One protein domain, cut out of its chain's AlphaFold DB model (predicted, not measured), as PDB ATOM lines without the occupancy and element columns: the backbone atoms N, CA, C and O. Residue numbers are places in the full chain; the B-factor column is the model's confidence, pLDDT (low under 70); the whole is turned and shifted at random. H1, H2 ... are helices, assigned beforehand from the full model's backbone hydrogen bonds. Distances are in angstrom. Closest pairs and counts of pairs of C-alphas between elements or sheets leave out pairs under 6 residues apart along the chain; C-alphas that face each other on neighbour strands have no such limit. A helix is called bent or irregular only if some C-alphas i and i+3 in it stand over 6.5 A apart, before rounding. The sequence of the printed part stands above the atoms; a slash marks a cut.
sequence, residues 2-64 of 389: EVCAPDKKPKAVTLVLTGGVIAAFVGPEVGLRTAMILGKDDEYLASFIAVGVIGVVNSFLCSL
ATOM      1  N   GLU A   2     254.196 289.594 250.576       64.81
ATOM      2  CA  GLU A   2     253.156 290.267 249.779       64.81
ATOM      3  C   GLU A   2     251.817 289.516 249.755       64.81
ATOM      4  O   GLU A   2     250.763 290.135 249.795       64.81
ATOM      5  N   VAL A   3     251.857 288.182 249.797       71.31
ATOM      6  CA  VAL A   3     250.668 287.308 249.794       71.31
ATOM      7  C   VAL A   3     250.149 286.940 251.189       71.31
ATOM      8  O   VAL A   3     249.176 286.202 251.321       71.31
ATOM      9  N   CYS A   4     250.800 287.419 252.252       72.69
ATOM     10  CA  CYS A   4     250.382 287.135 253.624       72.69
ATOM     11  C   CYS A   4     249.436 288.223 254.130       72.69
ATOM     12  O   CYS A   4     249.746 289.414 254.029       72.69
ATOM     13  N   ALA A   5     248.341 287.808 254.773       80.69
ATOM     14  CA  ALA A   5     247.500 288.717 255.543       80.69
ATOM     15  C   ALA A   5     248.353 289.494 256.580       80.69
ATOM     16  O   ALA A   5     249.316 288.923 257.114       80.69
ATOM     17  N   PRO A   6     248.066 290.788 256.843       79.31
ATOM     18  CA  PRO A   6     248.918 291.648 257.672       79.31
ATOM     19  C   PRO A   6     249.242 291.079 259.060       79.31
ATOM     20  O   PRO A   6     250.370 291.214 259.531       79.31
ATOM     21  N   ASP A   7     248.290 290.376 259.673       85.62
ATOM     22  CA  ASP A   7     248.399 289.709 260.974       85.62
ATOM     23  C   ASP A   7     249.379 288.519 260.973       85.62
ATOM     24  O   ASP A   7     249.975 288.188 262.000       85.62
ATOM     25  N   LYS A   8     249.597 287.886 259.813       85.62
ATOM     26  CA  LYS A   8     250.490 286.726 259.655       85.62
ATOM     27  C   LYS A   8     251.901 287.096 259.208       85.62
ATOM     28  O   LYS A   8     252.790 286.249 259.291       85.62
ATOM     29  N   LYS A   9     252.137 288.338 258.772       78.38
ATOM     30  CA  LYS A   9     253.452 288.808 258.305       78.38
ATOM     31  C   LYS A   9     254.574 288.585 259.336       78.38
ATOM     32  O   LYS A   9     255.589 288.013 258.945       78.38
ATOM     33  N   PRO A  10     254.409 288.912 260.636       82.81
ATOM     34  CA  PRO A  10     255.451 288.640 261.629       82.81
ATOM     35  C   PRO A  10     255.772 287.146 261.758       82.81
ATOM     36  O   PRO A  10     256.938 286.770 261.761       82.81
ATOM     37  N   LYS A  11     254.743 286.285 261.782       84.38
ATOM     38  CA  LYS A  11     254.916 284.824 261.866       84.38
ATOM     39  C   LYS A  11     255.637 284.260 260.644       84.38
ATOM     40  O   LYS A  11     256.496 283.400 260.799       84.38
ATOM     41  N   ALA A  12     255.307 284.749 259.449       86.12
ATOM     42  CA  ALA A  12     255.964 284.333 258.214       86.12
ATOM     43  C   ALA A  12     257.459 284.693 258.221       86.12
ATOM     44  O   ALA A  12     258.284 283.849 257.891       86.12
ATOM     45  N   VAL A  13     257.814 285.908 258.661       84.94
ATOM     46  CA  VAL A  13     259.221 286.321 258.807       84.94
ATOM     47  C   VAL A  13     259.953 285.429 259.806       84.94
ATOM     48  O   VAL A  13     261.033 284.937 259.502       84.94
ATOM     49  N   THR A  14     259.362 285.173 260.978       86.00
ATOM     50  CA  THR A  14     259.962 284.284 261.983       86.00
ATOM     51  C   THR A  14     260.192 282.880 261.429       86.00
ATOM     52  O   THR A  14     261.270 282.339 261.637       86.00
ATOM     53  N   LEU A  15     259.233 282.310 260.689       88.88
ATOM     54  CA  LEU A  15     259.362 280.972 260.103       88.88
ATOM     55  C   LEU A  15     260.541 280.884 259.119       88.88
ATOM     56  O   LEU A  15     261.320 279.937 259.184       88.88
ATOM     57  N   VAL A  16     260.692 281.885 258.245       89.19
ATOM     58  CA  VAL A  16     261.804 281.955 257.283       89.19
ATOM     59  C   VAL A  16     263.146 282.058 258.013       89.19
ATOM     60  O   VAL A  16     264.072 281.312 257.705       89.19
ATOM     61  N   LEU A  17     263.237 282.911 259.040       88.25
ATOM     62  CA  LEU A  17     264.448 283.042 259.855       88.25
ATOM     63  C   LEU A  17     264.794 281.744 260.599       88.25
ATOM     64  O   LEU A  17     265.959 281.360 260.644       88.25
ATOM     65  N   THR A  18     263.800 281.040 261.151       92.50
ATOM     66  CA  THR A  18     264.009 279.728 261.784       92.50
ATOM     67  C   THR A  18     264.554 278.710 260.785       92.50
ATOM     68  O   THR A  18     265.462 277.961 261.136       92.50
ATOM     69  N   GLY A  19     264.061 278.717 259.541       92.56
ATOM     70  CA  GLY A  19     264.610 277.901 258.458       92.56
ATOM     71  C   GLY A  19     266.099 278.166 258.225       92.56
ATOM     72  O   GLY A  19     266.883 277.221 258.220       92.56
ATOM     73  N   GLY A  20     266.503 279.439 258.139       91.38
ATOM     74  CA  GLY A  20     267.912 279.828 257.997       91.38
ATOM     75  C   GLY A  20     268.795 279.367 259.164       91.38
ATOM     76  O   GLY A  20     269.902 278.883 258.952       91.38
ATOM     77  N   VAL A  21     268.293 279.433 260.402       94.69
ATOM     78  CA  VAL A  21     269.023 278.935 261.582       94.69
ATOM     79  C   VAL A  21     269.176 277.415 261.564       94.69
ATOM     80  O   VAL A  21     270.233 276.916 261.923       94.69
ATOM     81  N   ILE A  22     268.159 276.666 261.135       95.50
ATOM     82  CA  ILE A  22     268.280 275.208 260.980       95.50
ATOM     83  C   ILE A  22     269.284 274.882 259.864       95.50
ATOM     84  O   ILE A  22     270.159 274.038 260.048       95.50
ATOM     85  N   ALA A  23     269.194 275.586 258.733       93.06
ATOM     86  CA  ALA A  23     270.097 275.415 257.600       93.06
ATOM     87  C   ALA A  23     271.563 275.717 257.957       93.06
ATOM     88  O   ALA A  23     272.453 275.069 257.411       93.06
ATOM     89  N   ALA A  24     271.810 276.628 258.906       93.75
ATOM     90  CA  ALA A  24     273.149 276.946 259.400       93.75
ATOM     91  C   ALA A  24     273.905 275.726 259.949       93.75
ATOM     92  O   ALA A  24     275.119 275.676 259.803       93.75
ATOM     93  N   PHE A  25     273.198 274.757 260.539       96.25
ATOM     94  CA  PHE A  25     273.784 273.510 261.044       96.25
ATOM     95  C   PHE A  25     273.672 272.382 260.018       96.25
ATOM     96  O   PHE A  25     274.636 271.683 259.729       96.25
ATOM     97  N   VAL A  26     272.494 272.221 259.405       95.12
ATOM     98  CA  VAL A  26     272.251 271.118 258.463       95.12
ATOM     99  C   VAL A  26     273.156 271.212 257.231       95.12
ATOM    100  O   VAL A  26     273.646 270.188 256.768       95.12
ATOM    101  N   GLY A  27     273.392 272.412 256.693       92.19
ATOM    102  CA  GLY A  27     274.175 272.604 255.469       92.19
ATOM    103  C   GLY A  27     275.633 272.143 255.601       92.19
ATOM    104  O   GLY A  27     276.027 271.209 254.896       92.19
ATOM    105  N   PRO A  28     276.430 272.758 256.497       93.50
ATOM    106  CA  PRO A  28     277.812 272.345 256.740       93.50
ATOM    107  C   PRO A  28     277.931 270.870 257.136       93.50
ATOM    108  O   PRO A  28     278.824 270.177 256.652       93.50
ATOM    109  N   GLU A  29     276.995 270.365 257.944       94.31
ATOM    110  CA  GLU A  29     277.061 268.994 258.442       94.31
ATOM    111  C   GLU A  29     276.738 267.941 257.379       94.31
ATOM    112  O   GLU A  29     277.357 266.876 257.351       94.31
ATOM    113  N   VAL A  30     275.818 268.235 256.452       93.88
ATOM    114  CA  VAL A  30     275.637 267.406 255.254       93.88
ATOM    115  C   VAL A  30     276.947 267.360 254.479       93.88
ATOM    116  O   VAL A  30     277.435 266.265 254.221       93.88
ATOM    117  N   GLY A  31     277.558 268.516 254.196       91.50
ATOM    118  CA  GLY A  31     278.821 268.598 253.457       91.50
ATOM    119  C   GLY A  31     279.951 267.782 254.088       91.50
ATOM    120  O   GLY A  31     280.626 267.041 253.373       91.50
ATOM    121  N   LEU A  32     280.111 267.867 255.414       92.38
ATOM    122  CA  LEU A  32     281.099 267.099 256.175       92.38
ATOM    123  C   LEU A  32     280.831 265.592 256.101       92.38
ATOM    124  O   LEU A  32     281.727 264.813 255.779       92.38
ATOM    125  N   ARG A  33     279.594 265.166 256.383       93.56
ATOM    126  CA  ARG A  33     279.238 263.740 256.453       93.56
ATOM    127  C   ARG A  33     279.232 263.057 255.094       93.56
ATOM    128  O   ARG A  33     279.431 261.845 255.039       93.56
ATOM    129  N   THR A  34     278.992 263.798 254.015       93.25
ATOM    130  CA  THR A  34     278.986 263.245 252.660       93.25
ATOM    131  C   THR A  34     280.337 263.316 251.961       93.25
ATOM    132  O   THR A  34     280.518 262.589 250.988       93.25
ATOM    133  N   ALA A  35     281.293 264.113 252.455       88.56
ATOM    134  CA  ALA A  35     282.559 264.387 251.766       88.56
ATOM    135  C   ALA A  35     283.324 263.123 251.341       88.56
ATOM    136  O   ALA A  35     283.846 263.076 250.232       88.56
ATOM    137  N   MET A  36     283.340 262.090 252.189       90.25
ATOM    138  CA  MET A  36     284.161 260.885 252.003       90.25
ATOM    139  C   MET A  36     283.355 259.611 251.700       90.25
ATOM    140  O   MET A  36     283.920 258.518 251.700       90.25
ATOM    141  N   ILE A  37     282.039 259.708 251.459       91.94
ATOM    142  CA  ILE A  37     281.165 258.526 251.287       91.94
ATOM    143  C   ILE A  37     281.588 257.658 250.095       91.94
ATOM    144  O   ILE A  37     281.507 256.434 250.176       91.94
ATOM    145  N   LEU A  38     282.028 258.279 248.999       90.12
ATOM    146  CA  LEU A  38     282.418 257.583 247.768       90.12
ATOM    147  C   LEU A  38     283.912 257.223 247.725       90.12
ATOM    148  O   LEU A  38     284.391 256.703 246.727       90.12
ATOM    149  N   GLY A  39     284.634 257.422 248.830       88.25
ATOM    150  CA  GLY A  39     286.076 257.215 248.900       88.25
ATOM    151  C   GLY A  39     286.867 258.498 248.654       88.25
ATOM    152  O   GLY A  39     286.309 259.577 248.483       88.25
ATOM    153  N   LYS A  40     288.197 258.374 248.709       85.31
ATOM    154  CA  LYS A  40     289.122 259.514 248.646       85.31
ATOM    155  C   LYS A  40     289.313 260.065 247.231       85.31
ATOM    156  O   LYS A  40     289.530 261.260 247.088       85.31
ATOM    157  N   ASP A  41     289.232 259.208 246.220       87.50
ATOM    158  CA  ASP A  41     289.440 259.611 244.823       87.50
ATOM    159  C   ASP A  41     288.283 260.483 244.297       87.50
ATOM    160  O   ASP A  41     288.492 261.313 243.420       87.50
ATOM    161  N   ASP A  42     287.098 260.360 244.911       89.81
ATOM    162  CA  ASP A  42     285.879 261.117 244.603       89.81
ATOM    163  C   ASP A  42     285.457 262.036 245.774       89.81
ATOM    164  O   ASP A  42     284.272 262.142 246.121       89.81
ATOM    165  N   GLU A  43     286.427 262.688 246.429       87.56
ATOM    166  CA  GLU A  43     286.164 263.601 247.551       87.56
ATOM    167  C   GLU A  43     285.139 264.687 247.152       87.56
ATOM    168  O   GLU A  43     285.220 265.299 246.088       87.56
ATOM    169  N   TYR A  44     284.140 264.919 248.009       88.88
ATOM    170  CA  TYR A  44     283.000 265.830 247.808       88.88
ATOM    171  C   TYR A  44     281.992 265.466 246.709       88.88
ATOM    172  O   TYR A  44     280.938 266.108 246.654       88.88
ATOM    173  N   LEU A  45     282.204 264.429 245.890       93.12
ATOM    174  CA  LEU A  45     281.244 264.055 244.841       93.12
ATOM    175  C   LEU A  45     279.845 263.778 245.420       93.12
ATOM    176  O   LEU A  45     278.840 264.306 244.940       93.12
ATOM    177  N   ALA A  46     279.774 263.016 246.515       93.56
ATOM    178  CA  ALA A  46     278.515 262.762 247.215       93.56
ATOM    179  C   ALA A  46     277.909 264.033 247.837       93.56
ATOM    180  O   ALA A  46     276.684 264.156 247.880       93.56
ATOM    181  N   SER A  47     278.731 264.998 248.261       92.25
ATOM    182  CA  SER A  47     278.262 266.301 248.753       92.25
ATOM    183  C   SER A  47     277.581 267.110 247.648       92.25
ATOM    184  O   SER A  47     276.504 267.665 247.870       92.25
ATOM    185  N   PHE A  48     278.136 267.115 246.433       92.69
ATOM    186  CA  PHE A  48     277.506 267.770 245.283       92.69
ATOM    187  C   PHE A  48     276.201 267.091 244.862       92.69
ATOM    188  O   PHE A  48     275.208 267.775 244.600       92.69
ATOM    189  N   ILE A  49     276.158 265.754 244.871       94.81
ATOM    190  CA  ILE A  49     274.920 265.000 244.619       94.81
ATOM    191  C   ILE A  49     273.857 265.348 245.670       94.81
ATOM    192  O   ILE A  49     272.710 265.620 245.312       94.81
ATOM    193  N   ALA A  50     274.223 265.393 246.956       94.00
ATOM    194  CA  ALA A  50     273.303 265.738 248.038       94.00
ATOM    195  C   ALA A  50     272.704 267.143 247.860       94.00
ATOM    196  O   ALA A  50     271.487 267.305 247.961       94.00
ATOM    197  N   VAL A  51     273.526 268.143 247.519       93.19
ATOM    198  CA  VAL A  51     273.052 269.502 247.203       93.19
ATOM    199  C   VAL A  51     272.099 269.495 246.004       93.19
ATOM    200  O   VAL A  51     271.053 270.142 246.057       93.19
ATOM    201  N   GLY A  52     272.400 268.726 244.954       94.69
ATOM    202  CA  GLY A  52     271.513 268.560 243.799       94.69
ATOM    203  C   GLY A  52     270.144 267.988 244.181       94.69
ATOM    204  O   GLY A  52     269.110 268.534 243.794       94.69
ATOM    205  N   VAL A  53     270.120 266.937 245.007       95.38
ATOM    206  CA  VAL A  53     268.878 266.335 245.525       95.38
ATOM    207  C   VAL A  53     268.086 267.341 246.359       95.38
ATOM    208  O   VAL A  53     266.883 267.497 246.145       95.38
ATOM    209  N   ILE A  54     268.746 268.071 247.264       93.56
ATOM    210  CA  ILE A  54     268.113 269.136 248.057       93.56
ATOM    211  C   ILE A  54     267.511 270.208 247.134       93.56
ATOM    212  O   ILE A  54     266.382 270.642 247.359       93.56
ATOM    213  N   GLY A  55     268.209 270.589 246.061       94.00
ATOM    214  CA  GLY A  55     267.728 271.549 245.063       94.00
ATOM    215  C   GLY A  55     266.477 271.081 244.310       94.00
ATOM    216  O   GLY A  55     265.537 271.860 244.119       94.00
ATOM    217  N   VAL A  56     266.422 269.801 243.929       96.44
ATOM    218  CA  VAL A  56     265.234 269.185 243.312       96.44
ATOM    219  C   VAL A  56     264.062 269.168 244.292       96.44
ATOM    220  O   VAL A  56     262.954 269.564 243.928       96.44
ATOM    221  N   VAL A  57     264.302 268.780 245.548       95.88
ATOM    222  CA  VAL A  57     263.281 268.803 246.606       95.88
ATOM    223  C   VAL A  57     262.768 270.225 246.832       95.88
ATOM    224  O   VAL A  57     261.559 270.432 246.868       95.88
ATOM    225  N   ASN A  58     263.653 271.220 246.918       93.06
ATOM    226  CA  ASN A  58     263.270 272.622 247.086       93.06
ATOM    227  C   ASN A  58     262.417 273.123 245.910       93.06
ATOM    228  O   ASN A  58     261.375 273.739 246.113       93.06
ATOM    229  N   SER A  59     262.811 272.798 244.677       93.31
ATOM    230  CA  SER A  59     262.067 273.161 243.463       93.31
ATOM    231  C   SER A  59     260.677 272.514 243.432       93.31
ATOM    232  O   SER A  59     259.690 273.176 243.108       93.31
ATOM    233  N   PHE A  60     260.575 271.246 243.838       95.62
ATOM    234  CA  PHE A  60     259.296 270.567 244.016       95.62
ATOM    235  C   PHE A  60     258.434 271.259 245.083       95.62
ATOM    236  O   PHE A  60     257.282 271.589 244.806       95.62
ATOM    237  N   LEU A  61     258.984 271.554 246.264       93.19
ATOM    238  CA  LEU A  61     258.263 272.240 247.341       93.19
ATOM    239  C   LEU A  61     257.784 273.637 246.926       93.19
ATOM    240  O   LEU A  61     256.641 273.989 247.211       93.19
ATOM    241  N   CYS A  62     258.600 274.401 246.199       90.38
ATOM    242  CA  CYS A  62     258.240 275.715 245.659       90.38
ATOM    243  C   CYS A  62     257.156 275.657 244.571       90.38
ATOM    244  O   CYS A  62     256.509 276.670 244.312       90.38
ATOM    245  N   SER A  63     256.916 274.495 243.955       90.88
ATOM    246  CA  SER A  63     255.836 274.306 242.975       90.88
ATOM    247  C   SER A  63     254.457 274.046 243.604       90.88
ATOM    248  O   SER A  63     253.439 274.154 242.921       90.88
ATOM    249  N   LEU A  64     254.401 273.718 244.903       91.75
ATOM    250  CA  LEU A  64     253.157 273.376 245.606       91.75
ATOM    251  C   LEU A  64     252.258 274.587 245.940       91.75
ATOM    252  O   LEU A  64     251.032 274.452 245.834       91.75
TER     253      LEU A  64
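This is residues 2 to 64 of the 389 residues of a protein of Chrysochromulina tobinii (UniProt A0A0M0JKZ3). A long helix, H1, and a shorter one, H2, make a helical hairpin shaped like a narrow V: they meet near the link, and residues 13 to 26 of H1 and 52 to 63 of H2 stand free. The printed part has 63 residues, with H1 then H2, all helix, and no named strand. It is a rod of 53 by 23 by 11 A, only just extended, close to loose, with a radius of gyration of the C-alphas of 16.2 A.

H1, residues 6 to 34, is 41.7 A long and begins at C-alpha 6 (248.918, 291.648, 257.672). It has a kink of 28 degrees near residue 25 and is irregular: C-alphas 7 and 10 are 7.2 A apart. H2, residues 45 to 63, is 27.5 A long and ends at C-alpha 63 (255.836, 274.306, 242.975).

H1, with residues 30 to 34 alone, touches residues 46 to 50 of H2; the closest C-alphas, of Thr 34 and Ser 47, are 5.0 A apart. They run opposite ways at a shallow tilt of 19 degrees. Every O i to N i+4 pair is within hydrogen-bond range in H2, and 21 of 25 in H1.

The farthest C-alphas, of Asp 7 and Asp 41, are 53.4 A apart. The link is short, and the printed part has no cut. Residue 2 alone has pLDDT under 70.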